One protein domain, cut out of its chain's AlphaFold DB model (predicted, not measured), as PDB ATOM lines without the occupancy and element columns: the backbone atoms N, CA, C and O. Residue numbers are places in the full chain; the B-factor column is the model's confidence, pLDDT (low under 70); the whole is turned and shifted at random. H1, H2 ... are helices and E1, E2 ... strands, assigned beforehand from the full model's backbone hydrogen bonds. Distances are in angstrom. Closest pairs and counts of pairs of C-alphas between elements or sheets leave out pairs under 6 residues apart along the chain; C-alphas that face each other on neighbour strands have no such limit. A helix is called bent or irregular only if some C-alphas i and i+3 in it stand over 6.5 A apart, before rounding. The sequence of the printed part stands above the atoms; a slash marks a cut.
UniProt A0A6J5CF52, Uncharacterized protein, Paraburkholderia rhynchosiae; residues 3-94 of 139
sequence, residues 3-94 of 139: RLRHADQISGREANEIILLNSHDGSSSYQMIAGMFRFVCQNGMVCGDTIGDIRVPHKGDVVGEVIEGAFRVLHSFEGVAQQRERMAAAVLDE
ATOM      1  N   ARG A   3     240.623 209.475 247.069       82.81
ATOM      2  CA  ARG A   3     240.022 210.307 246.018       82.81
ATOM      3  C   ARG A   3     239.827 209.442 244.782       82.81
ATOM      4  O   ARG A   3     240.785 208.840 244.306       82.81
ATOM      5  N   LEU A   4     238.598 209.376 244.294       83.38
ATOM      6  CA  LEU A   4     238.210 208.606 243.120       83.38
ATOM      7  C   LEU A   4     237.869 209.574 241.991       83.38
ATOM      8  O   LEU A   4     237.179 210.569 242.211       83.38
ATOM      9  N   ARG A   5     238.358 209.271 240.790       81.88
ATOM     10  CA  ARG A   5     238.101 210.016 239.554       81.88
ATOM     11  C   ARG A   5     237.643 209.049 238.479       81.88
ATOM     12  O   ARG A   5     238.103 207.907 238.451       81.88
ATOM     13  N   HIS A   6     236.789 209.521 237.578       80.88
ATOM     14  CA  HIS A   6     236.501 208.771 236.361       80.88
ATOM     15  C   HIS A   6     237.760 208.687 235.487       80.88
ATOM     16  O   HIS A   6     238.514 209.660 235.407       80.88
ATOM     17  N   ALA A   7     237.979 207.544 234.829       78.75
ATOM     18  CA  ALA A   7     239.183 207.292 234.032       78.75
ATOM     19  C   ALA A   7     239.404 208.361 232.948       78.75
ATOM     20  O   ALA A   7     240.515 208.860 232.771       78.75
ATOM     21  N   ASP A   8     238.319 208.806 232.317       76.62
ATOM     22  CA  ASP A   8     238.356 209.801 231.238       76.62
ATOM     23  C   ASP A   8     238.672 211.228 231.718       76.62
ATOM     24  O   ASP A   8     238.923 212.120 230.911       76.62
ATOM     25  N   GLN A   9     238.661 211.473 233.032       69.69
ATOM     26  CA  GLN A   9     238.850 212.801 233.627       69.69
ATOM     27  C   GLN A   9     240.168 212.933 234.406       69.69
ATOM     28  O   GLN A   9     240.421 213.972 235.017       69.69
ATOM     29  N   ILE A  10     241.037 211.915 234.383       68.69
ATOM     30  CA  ILE A  10     242.267 211.876 235.196       68.69
ATOM     31  C   ILE A  10     243.204 213.055 234.889       68.69
ATOM     32  O   ILE A  10     243.743 213.663 235.818       68.69
ATOM     33  N   SER A  11     243.370 213.391 233.606       67.12
ATOM     34  CA  SER A  11     244.254 214.464 233.121       67.12
ATOM     35  C   SER A  11     243.531 215.789 232.858       67.12
ATOM     36  O   SER A  11     244.148 216.747 232.389       67.12
ATOM     37  N   GLY A  12     242.225 215.858 233.136       66.25
ATOM     38  CA  GLY A  12     241.434 217.069 232.952       66.25
ATOM     39  C   GLY A  12     241.899 218.194 233.875       66.25
ATOM     40  O   GLY A  12     242.287 217.972 235.023       66.25
ATOM     41  N   ARG A  13     241.828 219.441 233.394       68.25
ATOM     42  CA  ARG A  13     242.040 220.628 234.242       68.25
ATOM     43  C   ARG A  13     241.000 220.701 235.368       68.25
ATOM     44  O   ARG A  13     241.298 221.226 236.439       68.25
ATOM     45  N   GLU A  14     239.818 220.154 235.114       72.69
ATOM     46  CA  GLU A  14     238.691 220.017 236.030       72.69
ATOM     47  C   GLU A  14     238.244 218.554 236.009       72.69
ATOM     48  O   GLU A  14     238.164 217.953 234.935       72.69
ATOM     49  N   ALA A  15     237.988 217.980 237.183       75.62
ATOM     50  CA  ALA A  15     237.533 216.603 237.317       75.62
ATOM     51  C   ALA A  15     236.435 216.507 238.376       75.62
ATOM     52  O   ALA A  15     236.505 217.165 239.421       75.62
ATOM     53  N   ASN A  16     235.442 215.660 238.113       78.12
ATOM     54  CA  ASN A  16     234.505 215.241 239.141       78.12
ATOM     55  C   ASN A  16     235.211 214.226 240.034       78.12
ATOM     56  O   ASN A  16     235.813 213.263 239.548       78.12
ATOM     57  N   GLU A  17     235.156 214.452 241.340       79.94
ATOM     58  CA  GLU A  17     235.789 213.577 242.311       79.94
ATOM     59  C   GLU A  17     234.818 213.137 243.388       79.94
ATOM     60  O   GLU A  17     233.954 213.898 243.833       79.94
ATOM     61  N   ILE A  18     235.036 211.910 243.849       82.44
ATOM     62  CA  ILE A  18     234.440 211.385 245.070       82.44
ATOM     63  C   ILE A  18     235.561 211.243 246.092       82.44
ATOM     64  O   ILE A  18     236.545 210.534 245.864       82.44
ATOM     65  N   ILE A  19     235.424 211.925 247.223       81.31
ATOM     66  CA  ILE A  19     236.365 211.874 248.333       81.31
ATOM     67  C   ILE A  19     235.759 211.026 249.441       81.31
ATOM     68  O   ILE A  19     234.699 211.341 249.972       81.31
ATOM     69  N   LEU A  20     236.468 209.966 249.819       82.69
ATOM     70  CA  LEU A  20     236.138 209.144 250.974       82.69
ATOM     71  C   LEU A  20     237.038 209.541 252.148       82.69
ATOM     72  O   LEU A  20     238.267 209.369 252.121       82.69
ATOM     73  N   LEU A  21     236.418 210.070 253.196       81.50
ATOM     74  CA  LEU A  21     237.050 210.413 254.462       81.50
ATOM     75  C   LEU A  21     236.676 209.366 255.499       81.50
ATOM     76  O   LEU A  21     235.507 209.144 255.786       81.50
ATOM     77  N   ASN A  22     237.674 208.717 256.084       76.62
ATOM     78  CA  ASN A  22     237.436 207.914 257.274       76.62
ATOM     79  C   ASN A  22     237.348 208.862 258.479       76.62
ATOM     80  O   ASN A  22     238.157 209.788 258.585       76.62
ATOM     81  N   SER A  23     236.383 208.647 259.370       65.38
ATOM     82  CA  SER A  23     236.274 209.444 260.587       65.38
ATOM     83  C   SER A  23     237.236 208.902 261.649       65.38
ATOM     84  O   SER A  23     237.004 207.856 262.247       65.38
ATOM     85  N   HIS A  24     238.313 209.640 261.920       59.94
ATOM     86  CA  HIS A  24     239.260 209.334 263.004       59.94
ATOM     87  C   HIS A  24     238.748 209.808 264.391       59.94
ATOM     88  O   HIS A  24     239.439 209.696 265.398       59.94
ATOM     89  N   ASP A  25     237.527 210.342 264.485       62.00
ATOM     90  CA  ASP A  25     236.939 210.875 265.725       62.00
ATOM     91  C   ASP A  25     236.116 209.843 266.527       62.00
ATOM     92  O   ASP A  25     235.376 210.205 267.438       62.00
ATOM     93  N   GLY A  26     236.232 208.550 266.205       59.97
ATOM     94  CA  GLY A  26     235.569 207.459 266.938       59.97
ATOM     95  C   GLY A  26     234.095 207.239 266.578       59.97
ATOM     96  O   GLY A  26     233.469 206.296 267.056       59.97
ATOM     97  N   SER A  27     233.545 208.041 265.669       64.62
ATOM     98  CA  SER A  27     232.148 207.977 265.228       64.62
ATOM     99  C   SER A  27     231.769 206.758 264.369       64.62
ATOM    100  O   SER A  27     230.620 206.640 263.949       64.62
ATOM    101  N   SER A  28     232.704 205.829 264.133       68.81
ATOM    102  CA  SER A  28     232.481 204.550 263.437       68.81
ATOM    103  C   SER A  28     231.729 204.688 262.106       68.81
ATOM    104  O   SER A  28     230.881 203.859 261.788       68.81
ATOM    105  N   SER A  29     232.029 205.716 261.316       76.31
ATOM    106  CA  SER A  29     231.450 205.922 259.982       76.31
ATOM    107  C   SER A  29     232.469 206.564 259.052       76.31
ATOM    108  O   SER A  29     233.297 207.354 259.510       76.31
ATOM    109  N   TYR A  30     232.381 206.302 257.757       81.62
ATOM    110  CA  TYR A  30     233.113 207.068 256.756       81.62
ATOM    111  C   TYR A  30     232.178 208.075 256.081       81.62
ATOM    112  O   TYR A  30     230.959 207.912 256.063       81.62
ATOM    113  N   GLN A  31     232.756 209.147 255.566       82.75
ATOM    114  CA  GLN A  31     232.068 210.213 254.861       82.75
ATOM    115  C   GLN A  31     232.448 210.142 253.387       82.75
ATOM    116  O   GLN A  31     233.623 210.006 253.045       82.75
ATOM    117  N   MET A  32     231.453 210.222 252.524       81.69
ATOM    118  CA  MET A  32     231.599 210.300 251.085       81.69
ATOM    119  C   MET A  32     231.160 211.689 250.654       81.69
ATOM    120  O   MET A  32     230.052 212.100 250.976       81.69
ATOM    121  N   ILE A  33     232.051 212.407 249.979       78.81
ATOM    122  CA  ILE A  33     231.831 213.770 249.502       78.81
ATOM    123  C   ILE A  33     232.010 213.770 247.994       78.81
ATOM    124  O   ILE A  33     233.038 213.315 247.495       78.81
ATOM    125  N   ALA A  34     231.036 214.313 247.278       78.44
ATOM    126  CA  ALA A  34     231.096 214.491 245.837       78.44
ATOM    127  C   ALA A  34     231.261 215.965 245.477       78.44
ATOM    128  O   ALA A  34     230.668 216.840 246.109       78.44
ATOM    129  N   GLY A  35     232.060 216.249 244.455       77.12
ATOM    130  CA  GLY A  35     232.180 217.602 243.929       77.12
ATOM    131  C   GLY A  35     233.108 217.692 242.730       77.12
ATOM    132  O   GLY A  35     233.737 216.712 242.331       77.12
ATOM    133  N   MET A  36     233.210 218.890 242.161       75.06
ATOM    134  CA  MET A  36     234.175 219.182 241.107       75.06
ATOM    135  C   MET A  36     235.402 219.866 241.704       75.06
ATOM    136  O   MET A  36     235.303 220.903 242.371       75.06
ATOM    137  N   PHE A  37     236.567 219.284 241.440       71.12
ATOM    138  CA  PHE A  37     237.848 219.741 241.959       71.12
ATOM    139  C   PHE A  37     238.756 220.142 240.799       71.12
ATOM    140  O   PHE A  37     238.750 219.537 239.722       71.12
ATOM    141  N   ARG A  38     239.559 221.183 241.019       65.44
ATOM    142  CA  ARG A  38     240.519 221.685 240.033       65.44
ATOM    143  C   ARG A  38     241.937 221.496 240.545       65.44
ATOM    144  O   ARG A  38     242.256 221.832 241.680       65.44
ATOM    145  N   PHE A  39     242.806 220.989 239.673       52.34
ATOM    146  CA  PHE A  39     244.133 220.481 240.042       52.34
ATOM    147  C   PHE A  39     245.082 221.534 240.652       52.34
ATOM    148  O   PHE A  39     245.974 221.192 241.420       52.34
ATOM    149  N   VAL A  40     244.892 222.820 240.339       53.44
ATOM    150  CA  VAL A  40     245.749 223.916 240.840       53.44
ATOM    151  C   VAL A  40     245.449 224.346 242.273       53.44
ATOM    152  O   VAL A  40     246.296 224.978 242.899       53.44
ATOM    153  N   CYS A  41     244.287 224.010 242.827       54.19
ATOM    154  CA  CYS A  41     244.004 224.294 244.222       54.19
ATOM    155  C   CYS A  41     244.330 223.039 245.043       54.19
ATOM    156  O   CYS A  41     243.573 222.076 245.080       54.19
ATOM    157  N   GLN A  42     245.480 223.061 245.724       38.72
ATOM    158  CA  GLN A  42     245.940 221.969 246.599       38.72
ATOM    159  C   GLN A  42     244.930 221.614 247.719       38.72
ATOM    160  O   GLN A  42     245.008 220.521 248.268       38.72
ATOM    161  N   ASN A  43     243.932 222.476 247.981       55.88
ATOM    162  CA  ASN A  43     242.821 222.272 248.930       55.88
ATOM    163  C   ASN A  43     241.421 222.248 248.249       55.88
ATOM    164  O   ASN A  43     240.411 222.484 248.900       55.88
ATOM    165  N   GLY A  44     241.361 222.095 246.919       60.06
ATOM    166  CA  GLY A  44     240.398 222.782 246.043       60.06
ATOM    167  C   GLY A  44     239.095 222.103 245.645       60.06
ATOM    168  O   GLY A  44     239.022 221.556 244.546       60.06
ATOM    169  N   MET A  45     238.042 222.305 246.434       63.75
ATOM    170  CA  MET A  45     236.658 222.243 245.945       63.75
ATOM    171  C   MET A  45     236.333 223.532 245.168       63.75
ATOM    172  O   MET A  45     236.576 224.627 245.671       63.75
ATOM    173  N   VAL A  46     235.839 223.414 243.929       61.53
ATOM    174  CA  VAL A  46     235.556 224.567 243.042       61.53
ATOM    175  C   VAL A  46     234.090 224.979 243.092       61.53
ATOM    176  O   VAL A  46     233.780 226.165 243.040       61.53
ATOM    177  N   CYS A  47     233.189 224.006 243.211       63.62
ATOM    178  CA  CYS A  47     231.756 224.234 243.364       63.62
ATOM    179  C   CYS A  47     231.371 223.838 244.789       63.62
ATOM    180  O   CYS A  47     231.564 222.687 245.171       63.62
ATOM    181  N   GLY A  48     230.944 224.832 245.572       53.84
ATOM    182  CA  GLY A  48     230.968 224.818 247.036       53.84
ATOM    183  C   GLY A  48     229.681 224.413 247.745       53.84
ATOM    184  O   GLY A  48     229.604 224.608 248.954       53.84
ATOM    185  N   ASP A  49     228.702 223.843 247.048       52.88
ATOM    186  CA  ASP A  49     227.664 223.098 247.753       52.88
ATOM    187  C   ASP A  49     228.166 221.666 247.903       52.88
ATOM    188  O   ASP A  49     228.555 221.027 246.923       52.88
ATOM    189  N   THR A  50     228.198 221.152 249.132       54.56
ATOM    190  CA  THR A  50     228.488 219.745 249.427       54.56
ATOM    191  C   THR A  50     227.311 218.895 248.931       54.56
ATOM    192  O   THR A  50     226.525 218.365 249.714       54.56
ATOM    193  N   ILE A  51     227.109 218.832 247.610       54.97
ATOM    194  CA  ILE A  51     225.999 218.107 246.995       54.97
ATOM    195  C   ILE A  51     226.352 216.618 247.065       54.97
ATOM    196  O   ILE A  51     226.948 216.049 246.155       54.97
ATOM    197  N   GLY A  52     226.032 216.000 248.199       61.25
ATOM    198  CA  GLY A  52     226.332 214.599 248.481       61.25
ATOM    199  C   GLY A  52     227.347 214.407 249.600       61.25
ATOM    200  O   GLY A  52     228.265 213.614 249.431       61.25
ATOM    201  N   ASP A  53     227.193 215.119 250.722       71.38
ATOM    202  CA  ASP A  53     227.774 214.690 251.997       71.38
ATOM    203  C   ASP A  53     226.966 213.505 252.543       71.38
ATOM    204  O   ASP A  53     225.857 213.672 253.056       71.38
ATOM    205  N   ILE A  54     227.497 212.295 252.374       78.06
ATOM    206  CA  ILE A  54     226.852 211.064 252.826       78.06
ATOM    207  C   ILE A  54     227.728 210.404 253.870       78.06
ATOM    208  O   ILE A  54     228.903 210.117 253.647       78.06
ATOM    209  N   ARG A  55     227.127 210.118 255.018       80.56
ATOM    210  CA  ARG A  55     227.795 209.479 256.141       80.56
ATOM    211  C   ARG A  55     227.317 208.046 256.266       80.56
ATOM    212  O   ARG A  55     226.155 207.814 256.575       80.56
ATOM    213  N   VAL A  56     228.225 207.101 256.056       81.88
ATOM    214  CA  VAL A  56     227.911 205.673 256.078       81.88
ATOM    215  C   VAL A  56     228.537 205.029 257.317       81.88
ATOM    216  O   VAL A  56     229.766 205.069 257.476       81.88
ATOM    217  N   PRO A  57     227.734 204.453 258.228       82.62
ATOM    218  CA  PRO A  57     228.244 203.754 259.400       82.62
ATOM    219  C   PRO A  57     229.008 202.475 259.017       82.62
ATOM    220  O   PRO A  57     228.688 201.791 258.053       82.62
ATOM    221  N   HIS A  58     230.008 202.109 259.820       80.19
ATOM    222  CA  HIS A  58     230.769 200.859 259.684       80.19
ATOM    223  C   HIS A  58     230.045 199.637 260.282       80.19
ATOM    224  O   HIS A  58     230.618 198.550 260.337       80.19
ATOM    225  N   LYS A  59     228.812 199.802 260.778       78.88
ATOM    226  CA  LYS A  59     227.991 198.749 261.394       78.88
ATOM    227  C   LYS A  59     226.586 198.763 260.792       78.88
ATOM    228  O   LYS A  59     226.070 199.839 260.511       78.88
ATOM    229  N   GLY A  60     225.958 197.591 260.688       81.81
ATOM    230  CA  GLY A  60     224.637 197.415 260.069       81.81
ATOM    231  C   GLY A  60     224.741 196.890 258.636       81.81
ATOM    232  O   GLY A  60     225.716 196.215 258.303       81.81
ATOM    233  N   ASP A  61     223.748 197.193 257.796       82.19
ATOM    234  CA  ASP A  61     223.790 196.891 256.360       82.19
ATOM    235  C   ASP A  61     224.693 197.888 255.627       82.19
ATOM    236  O   ASP A  61     224.253 198.857 255.014       82.19
ATOM    237  N   VAL A  62     226.000 197.660 255.727       80.50
ATOM    238  CA  VAL A  62     226.995 198.531 255.100       80.50
ATOM    239  C   VAL A  62     226.852 198.503 253.579       80.50
ATOM    240  O   VAL A  62     227.002 199.536 252.940       80.50
ATOM    241  N   VAL A  63     226.555 197.346 252.981       83.25
ATOM    242  CA  VAL A  63     226.546 197.188 251.519       83.25
ATOM    243  C   VAL A  63     225.401 197.977 250.888       83.25
ATOM    244  O   VAL A  63     225.646 198.708 249.928       83.25
ATOM    245  N   GLY A  64     224.187 197.880 251.438       85.25
ATOM    246  CA  GLY A  64     223.037 198.648 250.957       85.25
ATOM    247  C   GLY A  64     223.274 200.158 251.035       85.25
ATOM    248  O   GLY A  64     223.127 200.861 250.034       85.25
ATOM    249  N   GLU A  65     223.751 200.635 252.184       84.00
ATOM    250  CA  GLU A  65     224.040 202.055 252.429       84.00
ATOM    251  C   GLU A  65     225.159 202.598 251.520       84.00
ATOM    252  O   GLU A  65     225.077 203.727 251.029       84.00
ATOM    253  N   VAL A  66     226.196 201.795 251.234       84.62
ATOM    254  CA  VAL A  66     227.246 202.171 250.267       84.62
ATOM    255  C   VAL A  66     226.647 202.347 248.874       84.62
ATOM    256  O   VAL A  66     226.941 203.338 248.206       84.62
ATOM    257  N   ILE A  67     225.844 201.377 248.422       85.94
ATOM    258  CA  ILE A  67     225.273 201.369 247.071       85.94
ATOM    259  C   ILE A  67     224.334 202.561 246.901       85.94
ATOM    260  O   ILE A  67     224.465 203.320 245.939       85.94
ATOM    261  N   GLU A  68     223.422 202.764 247.850       85.94
ATOM    262  CA  GLU A  68     222.491 203.885 247.806       85.94
ATOM    263  C   GLU A  68     223.229 205.227 247.873       85.94
ATOM    264  O   GLU A  68     222.954 206.136 247.082       85.94
ATOM    265  N   GLY A  69     224.222 205.338 248.759       83.06
ATOM    266  CA  GLY A  69     225.061 206.523 248.857       83.06
ATOM    267  C   GLY A  69     225.780 206.834 247.542       83.06
ATOM    268  O   GLY A  69     225.797 207.983 247.099       83.06
ATOM    269  N   ALA A  70     226.335 205.817 246.881       83.06
ATOM    270  CA  ALA A  70     227.022 205.985 245.606       83.06
ATOM    271  C   ALA A  70     226.066 206.497 244.520       83.06
ATOM    272  O   ALA A  70     226.408 207.433 243.799       83.06
ATOM    273  N   PHE A  71     224.847 205.955 244.436       85.56
ATOM    274  CA  PHE A  71     223.852 206.460 243.490       85.56
ATOM    275  C   PHE A  71     223.464 207.905 243.788       85.56
ATOM    276  O   PHE A  71     223.450 208.720 242.869       85.56
ATOM    277  N   ARG A  72     223.197 208.260 245.047       82.38
ATOM    278  CA  ARG A  72     222.865 209.645 245.425       82.38
ATOM    279  C   ARG A  72     223.972 210.631 245.026       82.38
ATOM    280  O   ARG A  72     223.672 211.705 244.514       82.38
ATOM    281  N   VAL A  73     225.233 210.235 245.191       79.56
ATOM    282  CA  VAL A  73     226.413 210.998 244.748       79.56
ATOM    283  C   VAL A  73     226.500 211.116 243.225       79.56
ATOM    284  O   VAL A  73     226.841 212.170 242.703       79.56
ATOM    285  N   LEU A  74     226.177 210.066 242.473       78.62
ATOM    286  CA  LEU A  74     226.210 210.148 241.011       78.62
ATOM    287  C   LEU A  74     225.154 211.116 240.462       78.62
ATOM    288  O   LEU A  74     225.443 211.867 239.533       78.62
ATOM    289  N   HIS A  75     223.963 211.151 241.067       79.94
ATOM    290  CA  HIS A  75     222.902 212.084 240.677       79.94
ATOM    291  C   HIS A  75     223.254 213.544 241.000       79.94
ATOM    292  O   HIS A  75     222.761 214.453 240.333       79.94
ATOM    293  N   SER A  76     224.117 213.804 241.987       76.19
ATOM    294  CA  SER A  76     224.485 215.178 242.338       76.19
ATOM    295  C   SER A  76     225.438 215.842 241.343       76.19
ATOM    296  O   SER A  76     225.476 217.074 241.269       76.19
ATOM    297  N   PHE A  77     226.172 215.069 240.536       75.62
ATOM    298  CA  PHE A  77     227.144 215.622 239.588       75.62
ATOM    299  C   PHE A  77     226.523 216.471 238.478       75.62
ATOM    300  O   PHE A  77     227.164 217.419 238.021       75.62
ATOM    301  N   GLU A  78     225.285 216.190 238.069       77.50
ATOM    302  CA  GLU A  78     224.576 217.021 237.089       77.50
ATOM    303  C   GLU A  78     224.363 218.445 237.629       77.50
ATOM    304  O   GLU A  78     224.668 219.434 236.957       77.50
ATOM    305  N   GLY A  79     223.942 218.552 238.894       76.62
ATOM    306  CA  GLY A  79     223.808 219.831 239.585       76.62
ATOM    307  C   GLY A  79     225.140 220.573 239.672       76.62
ATOM    308  O   GLY A  79     225.206 221.760 239.356       76.62
ATOM    309  N   VAL A  80     226.223 219.873 240.021       75.88
ATOM    310  CA  VAL A  80     227.574 220.458 240.088       75.88
ATOM    311  C   VAL A  80     228.014 221.016 238.729       75.88
ATOM    312  O   VAL A  80     228.523 222.138 238.662       75.88
ATOM    313  N   ALA A  81     227.786 220.277 237.640       77.31
ATOM    314  CA  ALA A  81     228.127 220.720 236.290       77.31
ATOM    315  C   ALA A  81     227.345 221.978 235.882       77.31
ATOM    316  O   ALA A  81     227.935 222.925 235.352       77.31
ATOM    317  N   GLN A  82     226.046 222.028 236.194       80.00
ATOM    318  CA  GLN A  82     225.203 223.190 235.915       80.00
ATOM    319  C   GLN A  82     225.623 224.418 236.735       80.00
ATOM    320  O   GLN A  82     225.712 225.519 236.192       80.00
ATOM    321  N   GLN A  83     225.906 224.255 238.033       76.69
ATOM    322  CA  GLN A  83     226.379 225.362 238.874       76.69
ATOM    323  C   GLN A  83     227.709 225.913 238.363       76.69
ATOM    324  O   GLN A  83     227.882 227.128 238.263       76.69
ATOM    325  N   ARG A  84     228.634 225.028 237.970       78.38
ATOM    326  CA  ARG A  84     229.885 225.437 237.328       78.38
ATOM    327  C   ARG A  84     229.621 226.242 236.068       78.38
ATOM    328  O   ARG A  84     230.215 227.299 235.902       78.38
ATOM    329  N   GLU A  85     228.786 225.739 235.166       81.69
ATOM    330  CA  GLU A  85     228.500 226.423 233.905       81.69
ATOM    331  C   GLU A  85     227.914 227.818 234.135       81.69
ATOM    332  O   GLU A  85     228.381 228.776 233.527       81.69
ATOM    333  N   ARG A  86     226.995 227.965 235.096       82.38
ATOM    334  CA  ARG A  86     226.459 229.274 235.497       82.38
ATOM    335  C   ARG A  86     227.540 230.211 236.030       82.38
ATOM    336  O   ARG A  86     227.591 231.368 235.627       82.38
ATOM    337  N   MET A  87     228.417 229.715 236.904       80.56
ATOM    338  CA  MET A  87     229.532 230.509 237.433       80.56
ATOM    339  C   MET A  87     230.541 230.889 236.343       80.56
ATOM    340  O   MET A  87     231.060 231.999 236.358       80.56
ATOM    341  N   ALA A  88     230.814 229.993 235.394       79.31
ATOM    342  CA  ALA A  88     231.738 230.234 234.290       79.31
ATOM    343  C   ALA A  88     231.169 231.203 233.240       79.31
ATOM    344  O   ALA A  88     231.930 231.943 232.621       79.31
ATOM    345  N   ALA A  89     229.850 231.199 233.040       87.19
ATOM    346  CA  ALA A  89     229.161 232.090 232.113       87.19
ATOM    347  C   ALA A  89     228.964 233.512 232.665       87.19
ATOM    348  O   ALA A  89     228.659 234.423 231.897       87.19
ATOM    349  N   ALA A  90     229.123 233.718 233.975       85.94
ATOM    350  CA  ALA A  90     228.988 235.032 234.589       85.94
ATOM    351  C   ALA A  90     230.130 235.960 234.139       85.94
ATOM    352  O   ALA A  90     231.288 235.785 234.519       85.94
ATOM    353  N   VAL A  91     229.791 236.968 233.335       89.94
ATOM    354  CA  VAL A  91     230.696 238.056 232.958       89.94
ATOM    355  C   VAL A  91     230.389 239.239 233.865       89.94
ATOM    356  O   VAL A  91     229.264 239.725 233.856       89.94
ATOM    357  N   LEU A  92     231.378 239.662 234.651       89.69
ATOM    358  CA  LEU A  92     231.247 240.766 235.600       89.69
ATOM    359  C   LEU A  92     231.988 241.999 235.087       89.69
ATOM    360  O   LEU A  92     233.136 241.886 234.638       89.69
ATOM    361  N   ASP A  93     231.373 243.170 235.212       93.06
ATOM    362  CA  ASP A  93     232.059 244.442 234.990       93.06
ATOM    363  C   ASP A  93     233.059 244.768 236.123       93.06
ATOM    364  O   ASP A  93     233.173 244.052 237.119       93.06
ATOM    365  N   GLU A  94     233.849 245.833 235.978       92.88
ATOM    366  CA  GLU A  94     234.880 246.192 236.965       92.88
ATOM    367  C   GLU A  94     234.295 246.542 238.352       92.88
ATOM    368  O   GLU A  94     234.882 246.216 239.396       92.88
TER     369      GLU A  94
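What this domain is: This is residues 3 to 94 of the 139 residues of an uncharacterized protein of Paraburkholderia rhynchosiae (UniProt A0A6J5CF52). One long helix, H1, lies lengthwise over one face of a small, strongly twisted sheet of four strands, and its end runs on past the sheet into a tail, so that residues 88 to 94 stick out. The helix covers mainly E3 and E4, while E1, a short edge strand, lies away from it. The printed part has 92 residues, with four named strands and then one named helix in the order E1, E2, E3, E4, H1; the sheet order is E1 - E2 - E3 - E4, antiparallel throughout, and the class is mixed, helices and strands. The whole is only just loose, close to compact, with a radius of gyration of the C-alphas of 15.1 A, and only just elongated, spanning 53 by 27 by 25 A.

How they stand to each other: Begin at E1, residues 3 to 5, and compare it with E2, residues 14 to 22: this hairpin is antiparallel at 147 degrees, with N 4 and O 18 within hydrogen-bond range at 2.8 A. Go on to E3, residues 29 to 38, which forms a hairpin with E2 at 162 degrees; look for N 17 and O 35 at 2.8 A. E3 bends by 62 degrees at residue 35. E4, residues 54 to 57, forms a hairpin with E3 at 154 degrees, with N 32 and O 54 at 2.8 A. These four make a meander, each strand the antiparallel neighbour of the one before. E1 is apart from E3 and from E4. H1, residues 62 to 89, is on the sheet at a height over the sheet of 5.9 A, which gives two layers, a helix on one face of a sheet. It lies over E3 and runs along the strands, at 20 degrees to E3 on the local plane. Their closest C-alphas are those of Ala 34 and Val 73, 5.9 A apart; for E4 and H1 they are those of Ile 54 and Gly 69, 6.3 A apart. In H1, 21 of 24 O i to N i+4 pairs are within hydrogen-bond range.

Where its parts are: Find C-alpha 3 at (240.022, 210.307, 246.018), where E1 begins. E2 is 24.5 A long from first to last C-alpha and E3 27.0 A. Find C-alpha 62 at (226.995, 198.531, 255.100); from there H1 runs 40.7 A to C-alpha 89 at (229.161, 232.090, 232.113). H1 is neither bent nor irregular, but only just: C-alphas 75 and 78 are 6.3 A apart.

The domain as a whole: The two C-alphas farthest apart are those of Gly 60 and Glu 94, at 54.9 A. The printed part has no cut. The link from E3 to E4, residues 39 to 53, is long, and that from E4 to H1 is tight. Mean pLDDT of the printed part is 75.0; look for values under 70 at residues 9 to 13, 23 to 28 and 38 to 52.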